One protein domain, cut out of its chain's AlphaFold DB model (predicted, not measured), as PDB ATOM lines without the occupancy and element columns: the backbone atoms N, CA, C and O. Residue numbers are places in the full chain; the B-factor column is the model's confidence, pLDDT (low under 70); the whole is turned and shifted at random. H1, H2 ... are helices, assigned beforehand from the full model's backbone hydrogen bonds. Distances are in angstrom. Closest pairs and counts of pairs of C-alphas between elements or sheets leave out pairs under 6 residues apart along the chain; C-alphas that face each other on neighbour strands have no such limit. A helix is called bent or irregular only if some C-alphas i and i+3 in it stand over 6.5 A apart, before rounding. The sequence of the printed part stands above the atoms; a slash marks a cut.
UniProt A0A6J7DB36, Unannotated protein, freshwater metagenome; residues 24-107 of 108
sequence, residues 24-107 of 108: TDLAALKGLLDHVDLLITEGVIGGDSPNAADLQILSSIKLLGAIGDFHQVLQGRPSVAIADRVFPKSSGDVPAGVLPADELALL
ATOM      1  N   THR A  24      93.184  96.712 161.183       94.38
ATOM      2  CA  THR A  24      93.810  95.469 160.705       94.38
ATOM      3  C   THR A  24      93.884  95.428 159.178       94.38
ATOM      4  O   THR A  24      94.935  95.108 158.625       94.38
ATOM      5  N   ASP A  25      92.804  95.811 158.495       94.06
ATOM      6  CA  ASP A  25      92.739  95.846 157.032       94.06
ATOM      7  C   ASP A  25      93.690  96.899 156.448       94.06
ATOM      8  O   ASP A  25      94.411  96.612 155.490       94.06
ATOM      9  N   LEU A  26      93.763  98.092 157.054       95.88
ATOM     10  CA  LEU A  26      94.721  99.132 156.662       95.88
ATOM     11  C   LEU A  26      96.168  98.646 156.811       95.88
ATOM     12  O   LEU A  26      96.957  98.793 155.878       95.88
ATOM     13  N   ALA A  27      96.498  98.002 157.933       96.25
ATOM     14  CA  ALA A  27      97.830  97.445 158.166       96.25
ATOM     15  C   ALA A  27      98.180  96.302 157.189       96.25
ATOM     16  O   ALA A  27      99.343  96.121 156.826       96.25
ATOM     17  N   ALA A  28      97.187  95.530 156.740       96.56
ATOM     18  CA  ALA A  28      97.374  94.451 155.772       96.56
ATOM     19  C   ALA A  28      97.436  94.939 154.312       96.56
ATOM     20  O   ALA A  28      97.975  94.232 153.452       96.56
ATOM     21  N   LEU A  29      96.910  96.135 154.018       96.88
ATOM     22  CA  LEU A  29      96.681  96.616 152.655       96.88
ATOM     23  C   LEU A  29      97.943  96.589 151.795       96.88
ATOM     24  O   LEU A  29      97.900  96.121 150.659       96.88
ATOM     25  N   LYS A  30      99.086  97.032 152.330       95.44
ATOM     26  CA  LYS A  30     100.342  97.027 151.572       95.44
ATOM     27  C   LYS A  30     100.722  95.616 151.109       95.44
ATOM     28  O   LYS A  30     101.078  95.436 149.948       95.44
ATOM     29  N   GLY A  31     100.610  94.622 151.991       96.56
ATOM     30  CA  GLY A  31     100.902  93.225 151.656       96.56
ATOM     31  C   GLY A  31      99.934  92.657 150.615       96.56
ATOM     32  O   GLY A  31     100.353  91.922 149.723       96.56
ATOM     33  N   LEU A  32      98.657  93.046 150.672       97.31
ATOM     34  CA  LEU A  32      97.669  92.678 149.655       97.31
ATOM     35  C   LEU A  32      98.007  93.290 148.292       97.31
ATOM     36  O   LEU A  32      97.948  92.592 147.284       97.31
ATOM     37  N   LEU A  33      98.407  94.562 148.248       98.00
ATOM     38  CA  LEU A  33      98.829  95.212 147.006       98.00
ATOM     39  C   LEU A  33     100.089  94.552 146.424       98.00
ATOM     40  O   LEU A  33     100.152  94.317 145.219       98.00
ATOM     41  N   ASP A  34     101.054  94.189 147.273       97.75
ATOM     42  CA  ASP A  34     102.258  93.457 146.859       97.75
ATOM     43  C   ASP A  34     101.887  92.083 146.256       97.75
ATOM     44  O   ASP A  34     102.464  91.659 145.253       97.75
ATOM     45  N   HIS A  35     100.867  91.412 146.802       98.00
ATOM     46  CA  HIS A  35     100.335  90.172 146.235       98.00
ATOM     47  C   HIS A  35      99.635  90.385 144.883       98.00
ATOM     48  O   HIS A  35      99.827  89.589 143.965       98.00
ATOM     49  N   VAL A  36      98.865  91.464 144.715       98.00
ATOM     50  CA  VAL A  36      98.248  91.797 143.418       98.00
ATOM     51  C   VAL A  36      99.319  92.045 142.352       98.00
ATOM     52  O   VAL A  36      99.200  91.547 141.233       98.00
ATOM     53  N   ASP A  37     100.385  92.766 142.693       97.19
ATOM     54  CA  ASP A  37     101.491  93.027 141.767       97.19
ATOM     55  C   ASP A  37     102.247  91.726 141.398       97.19
ATOM     56  O   ASP A  37     102.693  91.562 140.254       97.19
ATOM     57  N   LEU A  38     102.318  90.750 142.313       98.12
ATOM     58  CA  LEU A  38     102.814  89.401 142.014       98.12
ATOM     59  C   LEU A  38     101.894  88.659 141.032       98.12
ATOM     60  O   LEU A  38     102.389  88.121 140.047       98.12
ATOM     61  N   LEU A  39     100.573  88.680 141.236       97.94
ATOM     62  CA  LEU A  39      99.607  88.044 140.325       97.94
ATOM     63  C   LEU A  39      99.683  88.616 138.900       97.94
ATOM     64  O   LEU A  39      99.492  87.891 137.923       97.94
ATOM     65  N   ILE A  40      99.987  89.908 138.774       97.38
ATOM     66  CA  ILE A  40     100.260  90.550 137.482       97.38
ATOM     67  C   ILE A  40     101.551  90.000 136.870       97.38
ATOM     68  O   ILE A  40     101.582  89.654 135.692       97.38
ATOM     69  N   THR A  41     102.609  89.882 137.673       97.12
ATOM     70  CA  THR A  41     103.898  89.324 137.233       97.12
ATOM     71  C   THR A  41     103.765  87.871 136.773       97.12
ATOM     72  O   THR A  41     104.391  87.469 135.795       97.12
ATOM     73  N   GLU A  42     102.914  87.090 137.436       97.25
ATOM     74  CA  GLU A  42     102.598  85.701 137.080       97.25
ATOM     75  C   GLU A  42     101.647  85.581 135.875       97.25
ATOM     76  O   GLU A  42     101.399  84.476 135.390       97.25
ATOM     77  N   GLY A  43     101.119  86.699 135.366       95.94
ATOM     78  CA  GLY A  43     100.204  86.731 134.224       95.94
ATOM     79  C   GLY A  43      98.778  86.268 134.541       95.94
ATOM     80  O   GLY A  43      98.009  85.991 133.622       95.94
ATOM     81  N   VAL A  44      98.405  86.188 135.822       97.25
ATOM     82  CA  VAL A  44      97.036  85.853 136.260       97.25
ATOM     83  C   VAL A  44      96.076  87.018 135.996       97.25
ATOM     84  O   VAL A  44      94.915  86.808 135.640       97.25
ATOM     85  N   ILE A  45      96.568  88.247 136.158       96.00
ATOM     86  CA  ILE A  45      95.850  89.514 135.959       96.00
ATOM     87  C   ILE A  45      96.602  90.320 134.895       96.00
ATOM     88  O   ILE A  45      97.829  90.263 134.820       96.00
ATOM     89  N   GLY A  46      95.894  91.102 134.083       94.88
ATOM     90  CA  GLY A  46      96.498  92.045 133.141       94.88
ATOM     91  C   GLY A  46      96.747  91.511 131.733       94.88
ATOM     92  O   GLY A  46      97.382  92.213 130.940       94.88
ATOM     93  N   GLY A  47      96.222  90.326 131.407       94.38
ATOM     94  CA  GLY A  47      96.269  89.750 130.061       94.38
ATOM     95  C   GLY A  47      95.562  90.601 128.994       94.38
ATOM     96  O   GLY A  47      95.017  91.672 129.272       94.38
ATOM     97  N   ASP A  48      95.567  90.116 127.749       93.31
ATOM     98  CA  ASP A  48      95.062  90.866 126.586       93.31
ATOM     99  C   ASP A  48      93.571  91.222 126.684       93.31
ATOM    100  O   ASP A  48      93.140  92.274 126.214       93.31
ATOM    101  N   SER A  49      92.771  90.342 127.286       93.81
ATOM    102  CA  SER A  49      91.348  90.562 127.553       93.81
ATOM    103  C   SER A  49      91.078  90.418 129.052       93.81
ATOM    104  O   SER A  49      91.556  89.441 129.634       93.81
ATOM    105  N   PRO A  50      90.309  91.335 129.677       95.56
ATOM    106  CA  PRO A  50      90.002  91.244 131.100       95.56
ATOM    107  C   PRO A  50      89.293  89.936 131.452       95.56
ATOM    108  O   PRO A  50      88.301  89.565 130.817       95.56
ATOM    109  N   ASN A  51      89.783  89.259 132.485       96.56
ATOM    110  CA  ASN A  51      89.170  88.067 133.053       96.56
ATOM    111  C   ASN A  51      88.414  88.392 134.360       96.56
ATOM    112  O   ASN A  51      88.294  89.544 134.778       96.56
ATOM    113  N   ALA A  52      87.863  87.371 135.019       97.62
ATOM    114  CA  ALA A  52      87.110  87.565 136.259       97.62
ATOM    115  C   ALA A  52      87.962  88.150 137.406       97.62
ATOM    116  O   ALA A  52      87.468  88.980 138.170       97.62
ATOM    117  N   ALA A  53      89.232  87.749 137.517       97.00
ATOM    118  CA  ALA A  53      90.151  88.275 138.522       97.00
ATOM    119  C   ALA A  53      90.482  89.752 138.257       97.00
ATOM    120  O   ALA A  53      90.448  90.547 139.197       97.00
ATOM    121  N   ASP A  54      90.699  90.136 136.991       97.69
ATOM    122  CA  ASP A  54      90.857  91.542 136.599       97.69
ATOM    123  C   ASP A  54      89.667  92.375 137.079       97.69
ATOM    124  O   ASP A  54      89.838  93.379 137.770       97.69
ATOM    125  N   LEU A  55      88.448  91.943 136.753       97.12
ATOM    126  CA  LEU A  55      87.246  92.720 137.044       97.12
ATOM    127  C   LEU A  55      86.980  92.859 138.549       97.12
ATOM    128  O   LEU A  55      86.521  93.912 138.995       97.12
ATOM    129  N   GLN A  56      87.292  91.830 139.336       96.81
ATOM    130  CA  GLN A  56      87.081  91.848 140.782       96.81
ATOM    131  C   GLN A  56      88.144  92.673 141.522       96.81
ATOM    132  O   GLN A  56      87.817  93.468 142.404       96.81
ATOM    133  N   ILE A  57      89.421  92.490 141.183       97.31
ATOM    134  CA  ILE A  57      90.530  93.093 141.934       97.31
ATOM    135  C   ILE A  57      90.782  94.519 141.456       97.31
ATOM    136  O   ILE A  57      90.845  95.444 142.268       97.31
ATOM    137  N   LEU A  58      90.874  94.737 140.143       97.12
ATOM    138  CA  LEU A  58      91.239  96.047 139.604       97.12
ATOM    139  C   LEU A  58      90.128  97.089 139.792       97.12
ATOM    140  O   LEU A  58      90.425  98.280 139.845       97.12
ATOM    141  N   SER A  59      88.868  96.674 139.966       96.25
ATOM    142  CA  SER A  59      87.789  97.594 140.357       96.25
ATOM    143  C   SER A  59      87.986  98.128 141.779       96.25
ATOM    144  O   SER A  59      87.764  99.313 142.027       96.25
ATOM    145  N   SER A  60      88.492  97.295 142.692       96.31
ATOM    146  CA  SER A  60      88.852  97.704 144.055       96.31
ATOM    147  C   SER A  60      90.055  98.650 144.049       96.31
ATOM    148  O   SER A  60      90.021  99.687 144.709       96.31
ATOM    149  N   ILE A  61      91.080  98.366 143.232       97.06
ATOM    150  CA  ILE A  61      92.219  99.282 143.024       97.06
ATOM    151  C   ILE A  61      91.735 100.635 142.488       97.06
ATOM    152  O   ILE A  61      92.148 101.685 142.981       97.06
ATOM    153  N   LYS A  62      90.814 100.620 141.518       95.88
ATOM    154  CA  LYS A  62      90.231 101.836 140.945       95.88
ATOM    155  C   LYS A  62      89.460 102.654 141.980       95.88
ATOM    156  O   LYS A  62      89.556 103.880 141.977       95.88
ATOM    157  N   LEU A  63      88.705 101.989 142.853       94.56
ATOM    158  CA  LEU A  63      87.980 102.636 143.943       94.56
ATOM    159  C   LEU A  63      88.938 103.269 144.959       94.56
ATOM    160  O   LEU A  63      88.749 104.428 145.314       94.56
ATOM    161  N   LEU A  64      89.981 102.550 145.383       95.50
ATOM    162  CA  LEU A  64      90.992 103.088 146.301       95.50
ATOM    163  C   LEU A  64      91.698 104.313 145.705       95.50
ATOM    164  O   LEU A  64      91.889 105.307 146.399       95.50
ATOM    165  N   GLY A  65      92.009 104.291 144.405       95.31
ATOM    166  CA  GLY A  65      92.615 105.428 143.702       95.31
ATOM    167  C   GLY A  65      91.734 106.683 143.633       95.31
ATOM    168  O   GLY A  65      92.251 107.779 143.413       95.31
ATOM    169  N   ALA A  66      90.423 106.561 143.855       94.88
ATOM    170  CA  ALA A  66      89.512 107.702 143.944       94.88
ATOM    171  C   ALA A  66      89.573 108.426 145.306       94.88
ATOM    172  O   ALA A  66      88.905 109.444 145.481       94.88
ATOM    173  N   ILE A  67      90.339 107.903 146.270       95.38
ATOM    174  CA  ILE A  67      90.455 108.438 147.628       95.38
ATOM    175  C   ILE A  67      91.903 108.880 147.869       95.38
ATOM    176  O   ILE A  67      92.831 108.071 147.837       95.38
ATOM    177  N   GLY A  68      92.088 110.173 148.140       95.75
ATOM    178  CA  GLY A  68      93.399 110.819 148.214       95.75
ATOM    179  C   GLY A  68      94.357 110.224 149.246       95.75
ATOM    180  O   GLY A  68      95.559 110.181 149.000       95.75
ATOM    181  N   ASP A  69      93.843 109.701 150.364       96.75
ATOM    182  CA  ASP A  69      94.671 109.099 151.421       96.75
ATOM    183  C   ASP A  69      95.448 107.855 150.950       96.75
ATOM    184  O   ASP A  69      96.520 107.559 151.476       96.75
ATOM    185  N   PHE A  70      94.970 107.152 149.914       96.81
ATOM    186  CA  PHE A  70      95.650 105.968 149.373       96.81
ATOM    187  C   PHE A  70      96.610 106.282 148.218       96.81
ATOM    188  O   PHE A  70      97.303 105.383 147.738       96.81
ATOM    189  N   HIS A  71      96.696 107.532 147.750       95.31
ATOM    190  CA  HIS A  71      97.520 107.872 146.580       95.31
ATOM    191  C   HIS A  71      98.995 107.519 146.776       95.31
ATOM    192  O   HIS A  71      99.625 107.021 145.846       95.31
ATOM    193  N   GLN A  72      99.527 107.707 147.986       94.88
ATOM    194  CA  GLN A  72     100.921 107.383 148.294       94.88
ATOM    195  C   GLN A  72     101.198 105.875 148.207       94.88
ATOM    196  O   GLN A  72     102.155 105.470 147.553       94.88
ATOM    197  N   VAL A  73     100.357 105.029 148.820       96.31
ATOM    198  CA  VAL A  73     100.579 103.567 148.836       96.31
ATOM    199  C   VAL A  73     100.350 102.922 147.462       96.31
ATOM    200  O   VAL A  73     100.898 101.856 147.169       96.31
ATOM    201  N   LEU A  74      99.567 103.577 146.602       97.00
ATOM    202  CA  LEU A  74      99.289 103.153 145.228       97.00
ATOM    203  C   LEU A  74     100.317 103.665 144.208       97.00
ATOM    204  O   LEU A  74     100.375 103.158 143.084       97.00
ATOM    205  N   GLN A  75     101.126 104.666 144.562       95.88
ATOM    206  CA  GLN A  75     102.002 105.348 143.618       95.88
ATOM    207  C   GLN A  75     102.977 104.379 142.931       95.88
ATOM    208  O   GLN A  75     103.753 103.678 143.573       95.88
ATOM    209  N   GLY A  76     102.964 104.379 141.595       96.00
ATOM    210  CA  GLY A  76     103.904 103.608 140.777       96.00
ATOM    211  C   GLY A  76     103.610 102.109 140.675       96.00
ATOM    212  O   GLY A  76     104.381 101.399 140.029       96.00
ATOM    213  N   ARG A  77     102.512 101.612 141.261       97.31
ATOM    214  CA  ARG A  77     102.159 100.189 141.182       97.31
ATOM    215  C   ARG A  77     101.623  99.798 139.796       97.31
ATOM    216  O   ARG A  77     100.803 100.531 139.230       97.31
ATOM    217  N   PRO A  78     102.006  98.628 139.252       96.94
ATOM    218  CA  PRO A  78     101.504  98.149 137.962       96.94
ATOM    219  C   PRO A  78      99.992  97.881 137.990       96.94
ATOM    220  O   PRO A  78      99.306  98.137 137.000       96.94
ATOM    221  N   SER A  79      99.456  97.444 139.132       97.00
ATOM    222  CA  SER A  79      98.017  97.252 139.339       97.00
ATOM    223  C   SER A  79      97.188  98.511 139.070       97.00
ATOM    224  O   SER A  79      96.112  98.410 138.482       97.00
ATOM    225  N   VAL A  80      97.702  99.702 139.398       96.88
ATOM    226  CA  VAL A  80      97.030 100.981 139.105       96.88
ATOM    227  C   VAL A  80      96.972 101.238 137.602       96.88
ATOM    228  O   VAL A  80      95.905 101.525 137.064       96.88
ATOM    229  N   ALA A  81      98.095 101.064 136.901       95.44
ATOM    230  CA  ALA A  81      98.159 101.283 135.457       95.44
ATOM    231  C   ALA A  81      97.216 100.343 134.685       95.44
ATOM    232  O   ALA A  81      96.559 100.755 133.726       95.44
ATOM    233  N   ILE A  82      97.114  99.082 135.111       96.19
ATOM    234  CA  ILE A  82      96.206  98.115 134.485       96.19
ATOM    235  C   ILE A  82      94.750  98.453 134.828       96.19
ATOM    236  O   ILE A  82      93.906  98.438 133.931       96.19
ATOM    237  N   ALA A  83      94.446  98.830 136.074       96.62
ATOM    238  CA  ALA A  83      93.107  99.280 136.455       96.62
ATOM    239  C   ALA A  83      92.643 100.491 135.628       96.62
ATOM    240  O   ALA A  83      91.491 100.532 135.195       96.62
ATOM    241  N   ASP A  84      93.536 101.440 135.339       95.06
ATOM    242  CA  ASP A  84      93.246 102.598 134.486       95.06
ATOM    243  C   ASP A  84      92.995 102.236 133.017       95.06
ATOM    244  O   ASP A  84      92.220 102.918 132.345       95.06
ATOM    245  N   ARG A  85      93.600 101.151 132.522       94.31
ATOM    246  CA  ARG A  85      93.327 100.611 131.182       94.31
ATOM    247  C   ARG A  85      91.966  99.913 131.111       94.31
ATOM    248  O   ARG A  85      91.294 100.004 130.087       94.31
ATOM    249  N   VAL A  86      91.590  99.186 132.165       95.00
ATOM    250  CA  VAL A  86      90.366  98.361 132.204       95.00
ATOM    251  C   VAL A  86      89.126  99.199 132.510       95.00
ATOM    252  O   VAL A  86      88.074  98.975 131.911       95.00
ATOM    253  N   PHE A  87      89.236 100.168 133.418       94.81
ATOM    254  CA  PHE A  87      88.099 100.945 133.905       94.81
ATOM    255  C   PHE A  87      88.196 102.425 133.534       94.81
ATOM    256  O   PHE A  87      89.256 103.042 133.699       94.81
ATOM    257  N   PRO A  88      87.070 103.049 133.129       91.56
ATOM    258  CA  PRO A  88      87.028 104.485 132.893       91.56
ATOM    259  C   PRO A  88      87.365 105.250 134.175       91.56
ATOM    260  O   PRO A  88      87.275 104.727 135.287       91.56
ATOM    261  N   LYS A  89      87.744 106.521 134.034       85.94
ATOM    262  CA  LYS A  89      87.965 107.398 135.187       85.94
ATOM    263  C   LYS A  89      86.698 107.460 136.054       85.94
ATOM    264  O   LYS A  89      85.617 107.736 135.538       85.94
ATOM    265  N   SER A  90      86.850 107.224 137.357       78.50
ATOM    266  CA  SER A  90      85.759 107.358 138.324       78.50
ATOM    267  C   SER A  90      85.253 108.800 138.372       78.50
ATOM    268  O   SER A  90      86.036 109.746 138.290       78.50
ATOM    269  N   SER A  91      83.938 108.968 138.505       79.25
ATOM    270  CA  SER A  91      83.304 110.276 138.717       79.25
ATOM    271  C   SER A  91      83.400 110.757 140.169       79.25
ATOM    272  O   SER A  91      83.210 111.943 140.424       79.25
ATOM    273  N   GLY A  92      83.678 109.847 141.106       84.56
ATOM    274  CA  GLY A  92      83.967 110.170 142.500       84.56
ATOM    275  C   GLY A  92      85.428 110.569 142.686       84.56
ATOM    276  O   GLY A  92      86.315 109.908 142.150       84.56
ATOM    277  N   ASP A  93      85.643 111.635 143.450       90.25
ATOM    278  CA  ASP A  93      86.952 112.109 143.896       90.25
ATOM    279  C   ASP A  93      86.821 112.545 145.356       90.25
ATOM    280  O   ASP A  93      85.998 113.405 145.690       90.25
ATOM    281  N   VAL A  94      87.573 111.891 146.235       93.75
ATOM    282  CA  VAL A  94      87.601 112.172 147.669       93.75
ATOM    283  C   VAL A  94      88.983 112.739 147.994       93.75
ATOM    284  O   VAL A  94      89.966 112.004 147.892       93.75
ATOM    285  N   PRO A  95      89.092 114.023 148.386       94.44
ATOM    286  CA  PRO A  95      90.370 114.618 148.765       94.44
ATOM    287  C   PRO A  95      91.037 113.865 149.922       94.44
ATOM    288  O   PRO A  95      90.351 113.256 150.739       94.44
ATOM    289  N   ALA A  96      92.365 113.942 150.022       95.00
ATOM    290  CA  ALA A  96      93.095 113.422 151.178       95.00
ATOM    291  C   ALA A  96      92.705 114.153 152.481       95.00
ATOM    292  O   ALA A  96      92.239 115.298 152.451       95.00
ATOM    293  N   GLY A  97      92.946 113.507 153.622       94.69
ATOM    294  CA  GLY A  97      92.618 113.992 154.963       94.69
ATOM    295  C   GLY A  97      91.305 113.443 155.522       94.69
ATOM    296  O   GLY A  97      90.703 114.090 156.380       94.69
ATOM    297  N   VAL A  98      90.836 112.290 155.032       93.06
ATOM    298  CA  VAL A  98      89.622 111.625 155.536       93.06
ATOM    299  C   VAL A  98      89.962 110.640 156.649       93.06
ATOM    300  O   VAL A  98      89.208 110.540 157.619       93.06
ATOM    301  N   LEU A  99      91.087 109.932 156.532       92.94
ATOM    302  CA  LEU A  99      91.565 109.030 157.574       92.94
ATOM    303  C   LEU A  99      92.155 109.802 158.771       92.94
ATOM    304  O   LEU A  99      92.886 110.782 158.583       92.94
ATOM    305  N   PRO A 100      91.894 109.350 160.012       93.56
ATOM    306  CA  PRO A 100      92.649 109.772 161.189       93.56
ATOM    307  C   PRO A 100      94.159 109.568 161.003       93.56
ATOM    308  O   PRO A 100      94.598 108.641 160.327       93.56
ATOM    309  N   ALA A 101      94.978 110.416 161.629       93.06
ATOM    310  CA  ALA A 101      96.431 110.384 161.441       93.06
ATOM    311  C   ALA A 101      97.082 109.063 161.901       93.06
ATOM    312  O   ALA A 101      98.051 108.616 161.289       93.06
ATOM    313  N   ASP A 102      96.559 108.436 162.959       93.50
ATOM    314  CA  ASP A 102      97.015 107.128 163.442       93.50
ATOM    315  C   ASP A 102      96.676 106.002 162.460       93.50
ATOM    316  O   ASP A 102      97.476 105.088 162.283       93.50
ATOM    317  N   GLU A 103      95.531 106.090 161.782       94.19
ATOM    318  CA  GLU A 103      95.120 105.137 160.748       94.19
ATOM    319  C   GLU A 103      95.899 105.334 159.444       94.19
ATOM    320  O   GLU A 103      96.347 104.364 158.839       94.19
ATOM    321  N   LEU A 104      96.137 106.585 159.039       94.00
ATOM    322  CA  LEU A 104      96.959 106.913 157.872       94.00
ATOM    323  C   LEU A 104      98.398 106.390 158.027       94.00
ATOM    324  O   LEU A 104      98.997 105.919 157.061       94.00
ATOM    325  N   ALA A 105      98.944 106.418 159.246       93.88
ATOM    326  CA  ALA A 105     100.270 105.881 159.540       93.88
ATOM    327  C   ALA A 105     100.382 104.362 159.301       93.88
ATOM    328  O   ALA A 105     101.484 103.873 159.066       93.88
ATOM    329  N   LEU A 106      99.267 103.618 159.305       94.19
ATOM    330  CA  LEU A 106      99.247 102.180 158.998       94.19
ATOM    331  C   LEU A 106      99.465 101.882 157.506       94.19
ATOM    332  O   LEU A 106      99.735 100.738 157.152       94.19
ATOM    333  N   LEU A 107      99.357 102.897 156.639       90.75
ATOM    334  CA  LEU A 107      99.596 102.791 155.195       90.75
ATOM    335  C   LEU A 107     101.054 103.063 154.787       90.75
ATOM    336  O   LEU A 107     101.366 102.999 153.593       90.75
TER     337      LEU A 107
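Overview. This is residues 24 to 107 of the 108 residues of the protein "Unannotated protein" of freshwater metagenome (UniProt A0A6J7DB36). One long helix, H1, runs along one side of the domain, and the crossed pair H2 and H4 packs near its later part, with H4 touching it. The short helix H5 packs on the early part of H1, H3 lies between H5 and the crossed pair, and residues 87 to 100 make a long link round the side away from H1. The printed part has 84 residues with five named helices, H1 to H5 in chain order, and no named strand; the class is all helix. It is compact, with a radius of gyration of the C-alphas of 13.0 A and spans of 40 by 28 by 20 A.

Along the chain. H1, residues 24 to 41, is the longest helix at 26.3 A and begins at C-alpha 24 (93.810, 95.469, 160.705). It has a kink of 36 degrees near residue 31 and is irregular, with C-alphas 27 and 30 at 7.1 A. H2, residues 52 to 65, is 20.1 A long and begins at C-alpha 52 (87.110, 87.565, 136.259). H3, residues 68 to 74, is 10.1 A long and irregular, with C-alphas 69 and 72 at 7.2 A. H4, residues 78 to 86, is 12.5 A long. H5, residues 101 to 107, is 10.3 A long and ends at C-alpha 107 (99.596, 102.791, 155.195).

Arrangement. H1 touches H4 with residues 33 to 40 alone, about perpendicular at 75 degrees; their closest C-alphas, of Asp 37 and Ser 79, are 6.0 A apart. With residues 26 to 30 alone H1 touches H5, at a shallow tilt of 25 degrees, the same way; the closest C-alphas, of Ala 27 and Leu 106, are 5.0 A apart. H1 and H2 are close but not clearly touching, the closest C-alphas, of Val 36 and Ile 57, being 8.0 A apart. H2 touches H4, about perpendicular at 75 degrees, with the C-alphas of Leu 58 and Ala 83 closest at 4.9 A. H2, with residues 64 to 65 alone, and H3 only just touch, with 3 pairs of C-alphas within 8 A, and only at the corner; the C-alphas of Gly 65 and His 71 are closest at 6.2 A. H3 and H5 only just touch, also with 3 pairs, closest at the C-alphas of Val 73 and Leu 107, 6.5 A. H2 and H5 are apart. Every O i to N i+4 pair is within hydrogen-bond range in H4, against 12 of 14 in H1, 8 of 10 in H2, and 1 of 3 in H3 and in H5, where 2 of 4 O i to N i+3 pairs are in range.

Size, cuts and confidence. The C-alphas farthest apart, of Asp 48 and Asp 102, are 40.3 A apart. The printed part has no cut. The link from H4 to H5, 14 residues, is long. The mean pLDDT of the printed part is 95.0, and no printed residue is under 70.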